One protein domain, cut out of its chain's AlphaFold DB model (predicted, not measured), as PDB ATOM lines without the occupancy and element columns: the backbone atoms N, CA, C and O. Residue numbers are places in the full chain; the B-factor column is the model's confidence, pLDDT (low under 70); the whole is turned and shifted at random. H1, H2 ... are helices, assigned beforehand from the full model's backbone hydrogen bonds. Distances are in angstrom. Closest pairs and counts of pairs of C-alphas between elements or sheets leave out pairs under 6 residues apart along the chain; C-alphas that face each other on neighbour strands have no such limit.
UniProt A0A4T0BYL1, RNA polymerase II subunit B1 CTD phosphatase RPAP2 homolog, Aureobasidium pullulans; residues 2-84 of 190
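AT A GLANCE: This is residues 2 to 84 of the 190 residues of the protein "RNA polymerase II subunit B1 CTD phosphatase RPAP2 homolog" of Aureobasidium pullulans (UniProt A0A4T0BYL1). Little regular structure is seen: two short helices, H1 and H2, make a loose V, nearest where H1 begins and H2 ends, and long loops make up the rest. The link from H1 to H2 runs out past the wide end of the V, where residues 36 to 41 stick out, and the tail after H2 loops out past the other end and folds back towards H2. The printed part has 83 residues, 24 of them in the helices, class all helix with no named strand. It is only just loose, close to compact, with a radius of gyration of the C-alphas of 14.5 A, and elongated, spanning 48 by 26 by 18 A.

IN THESE COORDINATES: H1, residues 6 to 18, is 18.9 A long and begins at C-alpha 6 (71.498, 10.305, 109.439). H2, residues 51 to 61, is 15.2 A long and ends at C-alpha 61 (74.586, 6.701, 106.517).

HOW THE PARTS SIT: H1 and H2 are close but not clearly touching; their closest C-alphas, of Pro 6 and Lys 61, are 5.6 A apart. They run opposite ways at a steep tilt of 38 degrees, only just steep. In both, every O i to N i+4 pair is within hydrogen-bond range.

THE WHOLE: The C-alphas farthest apart, of Ala 37 and Gly 75, are 48.6 A apart. The printed part has no cut; the link H1 to H2, 32 residues, is long. pLDDT is under 70 at residues 2 to 3, 35 to 36, 38, 41 to 43 and 74 to 77.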
ATOM      1  N   ILE A   2      79.560   8.655 119.760       57.62
ATOM      2  CA  ILE A   2      79.228   8.858 118.346       57.62
ATOM      3  C   ILE A   2      77.790   9.355 118.374       57.62
ATOM      4  O   ILE A   2      76.872   8.581 118.627       57.62
ATOM      5  N   SER A   3      77.641  10.671 118.244       68.94
ATOM      6  CA  SER A   3      76.375  11.411 118.348       68.94
ATOM      7  C   SER A   3      75.799  11.761 116.980       68.94
ATOM      8  O   SER A   3      75.041  12.710 116.870       68.94
ATOM      9  N   PHE A   4      76.208  11.056 115.928       83.94
ATOM     10  CA  PHE A   4      75.791  11.387 114.570       83.94
ATOM     11  C   PHE A   4      74.461  10.706 114.244       83.94
ATOM     12  O   PHE A   4      74.338   9.490 114.434       83.94
ATOM     13  N   GLN A   5      73.485  11.482 113.777       89.06
ATOM     14  CA  GLN A   5      72.254  10.998 113.153       89.06
ATOM     15  C   GLN A   5      72.391  10.989 111.620       89.06
ATOM     16  O   GLN A   5      73.246  11.686 111.064       89.06
ATOM     17  N   PRO A   6      71.534  10.244 110.897       91.19
ATOM     18  CA  PRO A   6      71.498  10.305 109.439       91.19
ATOM     19  C   PRO A   6      71.264  11.723 108.891       91.19
ATOM     20  O   PRO A   6      71.826  12.058 107.853       91.19
ATOM     21  N   GLY A   7      70.487  12.557 109.596       90.69
ATOM     22  CA  GLY A   7      70.266  13.963 109.233       90.69
ATOM     23  C   GLY A   7      71.524  14.825 109.368       90.69
ATOM     24  O   GLY A   7      71.858  15.567 108.446       90.69
ATOM     25  N   ASP A   8      72.291  14.653 110.450       91.94
ATOM     26  CA  ASP A   8      73.588  15.327 110.619       91.94
ATOM     27  C   ASP A   8      74.571  14.945 109.503       91.94
ATOM     28  O   ASP A   8      75.408  15.746 109.085       91.94
ATOM     29  N   TYR A   9      74.476  13.706 109.002       92.25
ATOM     30  CA  TYR A   9      75.287  13.232 107.882       92.25
ATOM     31  C   TYR A   9      74.938  13.915 106.564       92.25
ATOM     32  O   TYR A   9      75.848  14.243 105.802       92.25
ATOM     33  N   ASP A  10      73.658  14.180 106.312       92.56
ATOM     34  CA  ASP A  10      73.235  14.941 105.137       92.56
ATOM     35  C   ASP A  10      73.701  16.398 105.219       92.56
ATOM     36  O   ASP A  10      74.308  16.889 104.267       92.56
ATOM     37  N   ALA A  11      73.544  17.045 106.380       93.25
ATOM     38  CA  ALA A  11      74.066  18.393 106.606       93.25
ATOM     39  C   ALA A  11      75.589  18.451 106.389       93.25
ATOM     40  O   ALA A  11      76.100  19.327 105.697       93.25
ATOM     41  N   LEU A  12      76.335  17.459 106.887       92.62
ATOM     42  CA  LEU A  12      77.779  17.373 106.662       92.62
ATOM     43  C   LEU A  12      78.142  17.233 105.173       92.62
ATOM     44  O   LEU A  12      79.176  17.748 104.742       92.62
ATOM     45  N   ILE A  13      77.335  16.525 104.381       93.19
ATOM     46  CA  ILE A  13      77.543  16.412 102.931       93.19
ATOM     47  C   ILE A  13      77.339  17.774 102.260       93.19
ATOM     48  O   ILE A  13      78.151  18.146 101.410       93.19
ATOM     49  N   GLU A  14      76.300  18.513 102.648       91.69
ATOM     50  CA  GLU A  14      76.007  19.849 102.124       91.69
ATOM     51  C   GLU A  14      77.129  20.840 102.451       91.69
ATOM     52  O   GLU A  14      77.674  21.465 101.543       91.69
ATOM     53  N   GLU A  15      77.574  20.894 103.708       93.44
ATOM     54  CA  GLU A  15      78.691  21.746 104.136       93.44
ATOM     55  C   GLU A  15      79.975  21.437 103.358       93.44
ATOM     56  O   GLU A  15      80.728  22.326 102.950       93.44
ATOM     57  N   ARG A  16      80.250  20.155 103.102       93.62
ATOM     58  CA  ARG A  16      81.416  19.757 102.306       93.62
ATOM     59  C   ARG A  16      81.280  20.154 100.846       93.62
ATOM     60  O   ARG A  16      82.278  20.569 100.261       93.62
ATOM     61  N   HIS A  17      80.081  20.054 100.282       90.75
ATOM     62  CA  HIS A  17      79.814  20.481  98.916       90.75
ATOM     63  C   HIS A  17      80.004  21.995  98.755       90.75
ATOM     64  O   HIS A  17      80.668  22.413  97.810       90.75
ATOM     65  N   VAL A  18      79.527  22.799  99.714       91.56
ATOM     66  CA  VAL A  18      79.759  24.258  99.760       91.56
ATOM     67  C   VAL A  18      81.255  24.588  99.840       91.56
ATOM     68  O   VAL A  18      81.703  25.576  99.270       91.56
ATOM     69  N   ASN A  19      82.046  23.733 100.493       93.31
ATOM     70  CA  ASN A  19      83.504  23.850 100.575       93.31
ATOM     71  C   ASN A  19      84.263  23.197  99.397       93.31
ATOM     72  O   ASN A  19      85.460  22.922  99.528       93.31
ATOM     73  N   ASP A  20      83.598  22.895  98.275       90.44
ATOM     74  CA  ASP A  20      84.177  22.250  97.083       90.44
ATOM     75  C   ASP A  20      84.869  20.902  97.362       90.44
ATOM     76  O   ASP A  20      85.820  20.499  96.684       90.44
ATOM     77  N   ARG A  21      84.387  20.154  98.357       93.06
ATOM     78  CA  ARG A  21      84.880  18.813  98.696       93.06
ATOM     79  C   ARG A  21      83.818  17.762  98.422       93.06
ATOM     80  O   ARG A  21      82.623  17.983  98.579       93.06
ATOM     81  N   CYS A  22      84.265  16.571  98.038       93.88
ATOM     82  CA  CYS A  22      83.392  15.412  97.911       93.88
ATOM     83  C   CYS A  22      82.685  15.146  99.249       93.88
ATOM     84  O   CYS A  22      83.327  15.153 100.306       93.88
ATOM     85  N   GLY A  23      81.386  14.849  99.198       92.31
ATOM     86  CA  GLY A  23      80.552  14.555 100.364       92.31
ATOM     87  C   GLY A  23      81.055  13.373 101.195       92.31
ATOM     88  O   GLY A  23      80.779  13.288 102.387       92.31
ATOM     89  N   TYR A  24      81.865  12.481 100.611       93.38
ATOM     90  CA  TYR A  24      82.468  11.389 101.367       93.38
ATOM     91  C   TYR A  24      83.571  11.954 102.259       93.38
ATOM     92  O   TYR A  24      84.574  12.470 101.766       93.38
ATOM     93  N   THR A  25      83.391  11.842 103.574       89.69
ATOM     94  CA  THR A  25      84.234  12.493 104.593       89.69
ATOM     95  C   THR A  25      85.716  12.130 104.489       89.69
ATOM     96  O   THR A  25      86.569  12.975 104.754       89.69
ATOM     97  N   LEU A  26      86.024  10.910 104.041       90.06
ATOM     98  CA  LEU A  26      87.392  10.410 103.864       90.06
ATOM     99  C   LEU A  26      88.015  10.774 102.503       90.06
ATOM    100  O   LEU A  26      89.198  10.526 102.290       90.06
ATOM    101  N   CYS A  27      87.250  11.346 101.569       92.12
ATOM    102  CA  CYS A  27      87.772  11.762 100.269       92.12
ATOM    103  C   CYS A  27      88.246  13.226 100.310       92.12
ATOM    104  O   CYS A  27      87.463  14.101 100.690       92.12
ATOM    105  N   PRO A  28      89.482  13.531  99.876       92.50
ATOM    106  CA  PRO A  28      89.948  14.908  99.722       92.50
ATOM    107  C   PRO A  28      89.571  15.535  98.368       92.50
ATOM    108  O   PRO A  28      89.750  16.735  98.193       92.50
ATOM    109  N   ASN A  29      89.083  14.746  97.405       92.38
ATOM    110  CA  ASN A  29      88.847  15.214  96.037       92.38
ATOM    111  C   ASN A  29      87.633  16.151  95.938       92.38
ATOM    112  O   ASN A  29      86.683  15.986  96.711       92.38
ATOM    113  N   PRO A  30      87.610  17.063  94.951       91.56
ATOM    114  CA  PRO A  30      86.446  17.894  94.685       91.56
ATOM    115  C   PRO A  30      85.280  17.088  94.079       91.56
ATOM    116  O   PRO A  30      85.494  16.008  93.508       91.56
ATOM    117  N   PRO A  31      84.041  17.592  94.196       90.44
ATOM    118  CA  PRO A  31      82.875  17.007  93.546       90.44
ATOM    119  C   PRO A  31      82.953  17.072  92.010       90.44
ATOM    120  O   PRO A  31      83.716  17.848  91.427       90.44
ATOM    121  N   ARG A  32      82.147  16.248  91.328       86.69
ATOM    122  CA  ARG A  32      82.004  16.296  89.864       86.69
ATOM    123  C   ARG A  32      81.416  17.642  89.444       86.69
ATOM    124  O   ARG A  32      80.374  18.054  89.946       86.69
ATOM    125  N   LYS A  33      82.046  18.295  88.463       80.38
ATOM    126  CA  LYS A  33      81.487  19.509  87.856       80.38
ATOM    127  C   LYS A  33      80.190  19.160  87.117       80.38
ATOM    128  O   LYS A  33      80.162  18.142  86.415       80.38
ATOM    129  N   PRO A  34      79.134  19.979  87.231       73.44
ATOM    130  CA  PRO A  34      77.918  19.754  86.469       73.44
ATOM    131  C   PRO A  34      78.233  19.869  84.972       73.44
ATOM    132  O   PRO A  34      78.679  20.905  84.492       73.44
ATOM    133  N   VAL A  35      78.025  18.776  84.233       68.50
ATOM    134  CA  VAL A  35      78.202  18.734  82.767       68.50
ATOM    135  C   VAL A  35      77.023  19.406  82.054       68.50
ATOM    136  O   VAL A  35      77.130  19.831  80.907       68.50
ATOM    137  N   ARG A  36      75.872  19.491  82.730       69.44
ATOM    138  CA  ARG A  36      74.621  20.029  82.194       69.44
ATOM    139  C   ARG A  36      74.296  21.387  82.794       69.44
ATOM    140  O   ARG A  36      74.792  21.751  83.858       69.44
ATOM    141  N   ALA A  37      73.452  22.120  82.074       75.12
ATOM    142  CA  ALA A  37      73.040  23.458  82.450       75.12
ATOM    143  C   ALA A  37      72.430  23.493  83.871       75.12
ATOM    144  O   ALA A  37      71.786  22.524  84.278       75.12
ATOM    145  N   PRO A  38      72.566  24.612  84.608       68.06
ATOM    146  CA  PRO A  38      72.174  24.716  86.017       68.06
ATOM    147  C   PRO A  38      70.692  24.471  86.319       68.06
ATOM    148  O   PRO A  38      70.332  24.360  87.482       68.06
ATOM    149  N   TRP A  39      69.817  24.432  85.318       71.19
ATOM    150  CA  TRP A  39      68.392  24.121  85.475       71.19
ATOM    151  C   TRP A  39      68.092  22.620  85.340       71.19
ATOM    152  O   TRP A  39      67.026  22.168  85.744       71.19
ATOM    153  N   LEU A  40      69.043  21.835  84.830       71.06
ATOM    154  CA  LEU A  40      68.970  20.381  84.711       71.06
ATOM    155  C   LEU A  40      69.914  19.737  85.736       71.06
ATOM    156  O   LEU A  40      70.806  18.959  85.387       71.06
ATOM    157  N   LYS A  41      69.774  20.133  87.008       61.72
ATOM    158  CA  LYS A  41      70.605  19.603  88.096       61.72
ATOM    159  C   LYS A  41      70.189  18.171  88.388       61.72
ATOM    160  O   LYS A  41      69.067  17.917  88.829       61.72
ATOM    161  N   ASN A  42      71.118  17.241  88.204       66.31
ATOM    162  CA  ASN A  42      71.002  15.908  88.776       66.31
ATOM    163  C   ASN A  42      71.242  16.035  90.287       66.31
ATOM    164  O   ASN A  42      72.372  15.845  90.749       66.31
ATOM    165  N   ARG A  43      70.198  16.417  91.039       66.94
ATOM    166  CA  ARG A  43      70.289  16.582  92.495       66.94
ATOM    167  C   ARG A  43      70.836  15.290  93.103       66.94
ATOM    168  O   ARG A  43      70.312  14.209  92.848       66.94
ATOM    169  N   GLY A  44      71.927  15.406  93.852       70.19
ATOM    170  CA  GLY A  44      72.556  14.290  94.558       70.19
ATOM    171  C   GLY A  44      73.772  13.657  93.876       70.19
ATOM    172  O   GLY A  44      74.579  13.064  94.583       70.19
ATOM    173  N   VAL A  45      73.984  13.808  92.560       79.81
ATOM    174  CA  VAL A  45      75.229  13.329  91.902       79.81
ATOM    175  C   VAL A  45      76.350  14.367  92.011       79.81
ATOM    176  O   VAL A  45      77.529  14.021  92.055       79.81
ATOM    177  N   GLU A  46      75.974  15.642  92.100       83.44
ATOM    178  CA  GLU A  46      76.893  16.779  92.219       83.44
ATOM    179  C   GLU A  46      77.696  16.785  93.525       83.44
ATOM    180  O   GLU A  46      78.770  17.364  93.568       83.44
ATOM    181  N   ASN A  47      77.258  16.069  94.560       89.06
ATOM    182  CA  ASN A  47      77.964  16.041  95.844       89.06
ATOM    183  C   ASN A  47      79.198  15.120  95.834       89.06
ATOM    184  O   ASN A  47      79.996  15.141  96.771       89.06
ATOM    185  N   TRP A  48      79.388  14.298  94.795       92.44
ATOM    186  CA  TRP A  48      80.377  13.215  94.806       92.44
ATOM    187  C   TRP A  48      81.406  13.344  93.689       92.44
ATOM    188  O   TRP A  48      81.104  13.774  92.579       92.44
ATOM    189  N   CYS A  49      82.635  12.893  93.954       92.12
ATOM    190  CA  CYS A  49      83.670  12.761  92.925       92.12
ATOM    191  C   CYS A  49      83.488  11.485  92.077       92.12
ATOM    192  O   CYS A  49      83.881  11.431  90.910       92.12
ATOM    193  N   SER A  50      82.894  10.437  92.660       90.88
ATOM    194  CA  SER A  50      82.684   9.131  92.032       90.88
ATOM    195  C   SER A  50      81.464   8.410  92.595       90.88
ATOM    196  O   SER A  50      81.101   8.617  93.754       90.88
ATOM    197  N   ASP A  51      80.882   7.519  91.794       90.62
ATOM    198  CA  ASP A  51      79.746   6.685  92.208       90.62
ATOM    199  C   ASP A  51      80.136   5.721  93.347       90.62
ATOM    200  O   ASP A  51      79.317   5.399  94.205       90.62
ATOM    201  N   ASP A  52      81.412   5.331  93.437       91.50
ATOM    202  CA  ASP A  52      81.938   4.557  94.568       91.50
ATOM    203  C   ASP A  52      81.981   5.370  95.867       91.50
ATOM    204  O   ASP A  52      81.683   4.836  96.935       91.50
ATOM    205  N   CYS A  53      82.314   6.665  95.801       91.75
ATOM    206  CA  CYS A  53      82.240   7.546  96.970       91.75
ATOM    207  C   CYS A  53      80.793   7.742  97.428       91.75
ATOM    208  O   CYS A  53      80.545   7.713  98.632       91.75
ATOM    209  N   ALA A  54      79.851   7.864  96.488       91.62
ATOM    210  CA  ALA A  54      78.428   7.928  96.807       91.62
ATOM    211  C   ALA A  54      77.960   6.652  97.529       91.62
ATOM    212  O   ALA A  54      77.358   6.732  98.597       91.62
ATOM    213  N   LYS A  55      78.321   5.466  97.017       91.62
ATOM    214  CA  LYS A  55      78.004   4.174  97.656       91.62
ATOM    215  C   LYS A  55      78.622   4.040  99.048       91.62
ATOM    216  O   LYS A  55      77.944   3.611  99.977       91.62
ATOM    217  N   ARG A  56      79.896   4.416  99.215       92.31
ATOM    218  CA  ARG A  56      80.593   4.371 100.515       92.31
ATOM    219  C   ARG A  56      79.944   5.283 101.547       92.31
ATOM    220  O   ARG A  56      79.826   4.894 102.703       92.31
ATOM    221  N   ALA A  57      79.535   6.474 101.133       91.62
ATOM    222  CA  ALA A  57      78.866   7.418 102.012       91.62
ATOM    223  C   ALA A  57      77.458   6.952 102.394       91.62
ATOM    224  O   ALA A  57      77.115   6.966 103.573       91.62
ATOM    225  N   LEU A  58      76.683   6.440 101.429       90.56
ATOM    226  CA  LEU A  58      75.386   5.817 101.713       90.56
ATOM    227  C   LEU A  58      75.518   4.641 102.684       90.56
ATOM    228  O   LEU A  58      74.686   4.484 103.572       90.56
ATOM    229  N   TYR A  59      76.570   3.834 102.537       92.56
ATOM    230  CA  TYR A  59      76.820   2.700 103.421       92.56
ATOM    231  C   TYR A  59      77.081   3.132 104.864       92.56
ATOM    232  O   TYR A  59      76.622   2.462 105.783       92.56
ATOM    233  N   ILE A  60      77.787   4.248 105.068       90.88
ATOM    234  CA  ILE A  60      77.960   4.830 106.403       90.88
ATOM    235  C   ILE A  60      76.611   5.325 106.915       90.88
ATOM    236  O   ILE A  60      76.206   4.913 107.994       90.88
ATOM    237  N   LYS A  61      75.889   6.136 106.130       90.62
ATOM    238  CA  LYS A  61      74.586   6.701 106.517       90.62
ATOM    239  C   LYS A  61      73.594   5.634 106.986       90.62
ATOM    240  O   LYS A  61      72.924   5.832 107.988       90.62
ATOM    241  N   ALA A  62      73.535   4.499 106.292       90.38
ATOM    242  CA  ALA A  62      72.640   3.392 106.626       90.38
ATOM    243  C   ALA A  62      72.957   2.704 107.971       90.38
ATOM    244  O   ALA A  62      72.121   1.966 108.479       90.38
ATOM    245  N   GLN A  63      74.153   2.914 108.528       90.31
ATOM    246  CA  GLN A  63      74.572   2.369 109.823       90.31
ATOM    247  C   GLN A  63      74.396   3.362 110.979       90.31
ATOM    248  O   GLN A  63      74.710   3.019 112.116       90.31
ATOM    249  N   LEU A  64      73.969   4.600 110.706       88.31
ATOM    250  CA  LEU A  64      73.765   5.607 111.745       88.31
ATOM    251  C   LEU A  64      72.398   5.420 112.405       88.31
ATOM    252  O   LEU A  64      71.390   5.238 111.727       88.31
ATOM    253  N   ASP A  65      72.373   5.542 113.728       86.06
ATOM    254  CA  ASP A  65      71.138   5.476 114.502       86.06
ATOM    255  C   ASP A  65      70.335   6.778 114.362       86.06
ATOM    256  O   ASP A  65      70.875   7.882 114.464       86.06
ATOM    257  N   GLU A  66      69.022   6.658 114.178       86.00
ATOM    258  CA  GLU A  66      68.106   7.807 114.128       86.00
ATOM    259  C   GLU A  66      67.823   8.396 115.512       86.00
ATOM    260  O   GLU A  66      67.403   9.547 115.619       86.00
ATOM    261  N   THR A  67      68.089   7.649 116.586       85.50
ATOM    262  CA  THR A  67      67.888   8.126 117.958       85.50
ATOM    263  C   THR A  67      68.758   9.352 118.223       85.50
ATOM    264  O   THR A  67      69.952   9.339 117.901       85.50
ATOM    265  N   PRO A  68      68.211  10.432 118.794       83.69
ATOM    266  CA  PRO A  68      68.996  11.618 119.077       83.69
ATOM    267  C   PRO A  68      70.062  11.327 120.129       83.69
ATOM    268  O   PRO A  68      69.906  10.480 121.010       83.69
ATOM    269  N   ALA A  69      71.170  12.058 120.048       80.56
ATOM    270  CA  ALA A  69      72.348  11.809 120.869       80.56
ATOM    271  C   ALA A  69      72.080  11.834 122.386       80.56
ATOM    272  O   ALA A  69      72.763  11.133 123.129       80.56
ATOM    273  N   TRP A  70      71.101  12.622 122.841       84.06
ATOM    274  CA  TRP A  70      70.745  12.748 124.259       84.06
ATOM    275  C   TRP A  70      69.982  11.538 124.819       84.06
ATOM    276  O   TRP A  70      69.994  11.323 126.027       84.06
ATOM    277  N   GLU A  71      69.337  10.734 123.972       83.19
ATOM    278  CA  GLU A  71      68.624   9.510 124.375       83.19
ATOM    279  C   GLU A  71      69.542   8.282 124.419       83.19
ATOM    280  O   GLU A  71      69.217   7.275 125.053       83.19
ATOM    281  N   ARG A  72      70.715   8.359 123.778       80.50
ATOM    282  CA  ARG A  72      71.666   7.245 123.708       80.50
ATOM    283  C   ARG A  72      72.307   7.009 125.076       80.50
ATOM    284  O   ARG A  72      72.934   7.899 125.658       80.50
ATOM    285  N   ARG A  73      72.198   5.781 125.595       77.00
ATOM    286  CA  ARG A  73      72.889   5.378 126.829       77.00
ATOM    287  C   ARG A  73      74.402   5.423 126.601       77.00
ATOM    288  O   ARG A  73      74.919   4.940 125.595       77.00
ATOM    289  N   ALA A  74      75.131   6.004 127.553       68.19
ATOM    290  CA  ALA A  74      76.584   6.074 127.484       68.19
ATOM    291  C   ALA A  74      77.187   4.656 127.449       68.19
ATOM    292  O   ALA A  74      77.112   3.927 128.431       68.19
ATOM    293  N   GLY A  75      77.787   4.274 126.316       68.62
ATOM    294  CA  GLY A  75      78.488   2.993 126.151       68.62
ATOM    295  C   GLY A  75      78.050   2.176 124.938       68.62
ATOM    296  O   GLY A  75      78.840   1.369 124.454       68.62
ATOM    297  N   GLU A  76      76.859   2.427 124.394       65.38
ATOM    298  CA  GLU A  76      76.386   1.755 123.185       65.38
ATOM    299  C   GLU A  76      77.084   2.368 121.962       65.38
ATOM    300  O   GLU A  76      76.861   3.520 121.587       65.38
ATOM    301  N   LYS A  77      78.054   1.637 121.409       68.62
ATOM    302  CA  LYS A  77      78.766   2.011 120.186       68.62
ATOM    303  C   LYS A  77      78.605   0.873 119.197       68.62
ATOM    304  O   LYS A  77      79.264  -0.154 119.346       68.62
ATOM    305  N   ASN A  78      77.794   1.079 118.168       73.00
ATOM    306  CA  ASN A  78      77.811   0.199 117.012       73.00
ATOM    307  C   ASN A  78      79.092   0.484 116.208       73.00
ATOM    308  O   ASN A  78      79.328   1.632 115.817       73.00
ATOM    309  N   PRO A  79      79.983  -0.507 116.016       80.75
ATOM    310  CA  PRO A  79      81.179  -0.309 115.213       80.75
ATOM    311  C   PRO A  79      80.774  -0.052 113.757       80.75
ATOM    312  O   PRO A  79      80.112  -0.880 113.137       80.75
ATOM    313  N   LEU A  80      81.190   1.093 113.211       84.88
ATOM    314  CA  LEU A  80      80.934   1.428 111.812       84.88
ATOM    315  C   LEU A  80      81.835   0.593 110.898       84.88
ATOM    316  O   LEU A  80      83.062   0.613 111.012       84.88
ATOM    317  N   VAL A  81      81.221  -0.105 109.952       88.38
ATOM    318  CA  VAL A  81      81.893  -0.850 108.891       88.38
ATOM    319  C   VAL A  81      82.064   0.062 107.678       88.38
ATOM    320  O   VAL A  81      81.143   0.767 107.264       88.38
ATOM    321  N   LEU A  82      83.250   0.045 107.068       88.56
ATOM    322  CA  LEU A  82      83.534   0.808 105.852       88.56
ATOM    323  C   LEU A  82      83.374  -0.062 104.604       88.56
ATOM    324  O   LEU A  82      83.925  -1.161 104.508       88.56
ATOM    325  N   TYR A  83      82.670   0.468 103.606       84.88
ATOM    326  CA  TYR A  83      82.447  -0.227 102.343       84.88
ATOM    327  C   TYR A  83      83.763  -0.414 101.569       84.88
ATOM    328  O   TYR A  83      84.421   0.555 101.183       84.88
ATOM    329  N   GLY A  84      84.144  -1.672 101.327       77.25
ATOM    330  CA  GLY A  84      85.336  -2.042 100.554       77.25
ATOM    331  C   GLY A  84      86.664  -2.056 101.324       77.25
ATOM    332  O   GLY A  84      87.692  -2.336 100.710       77.25
TER     333      GLY A  84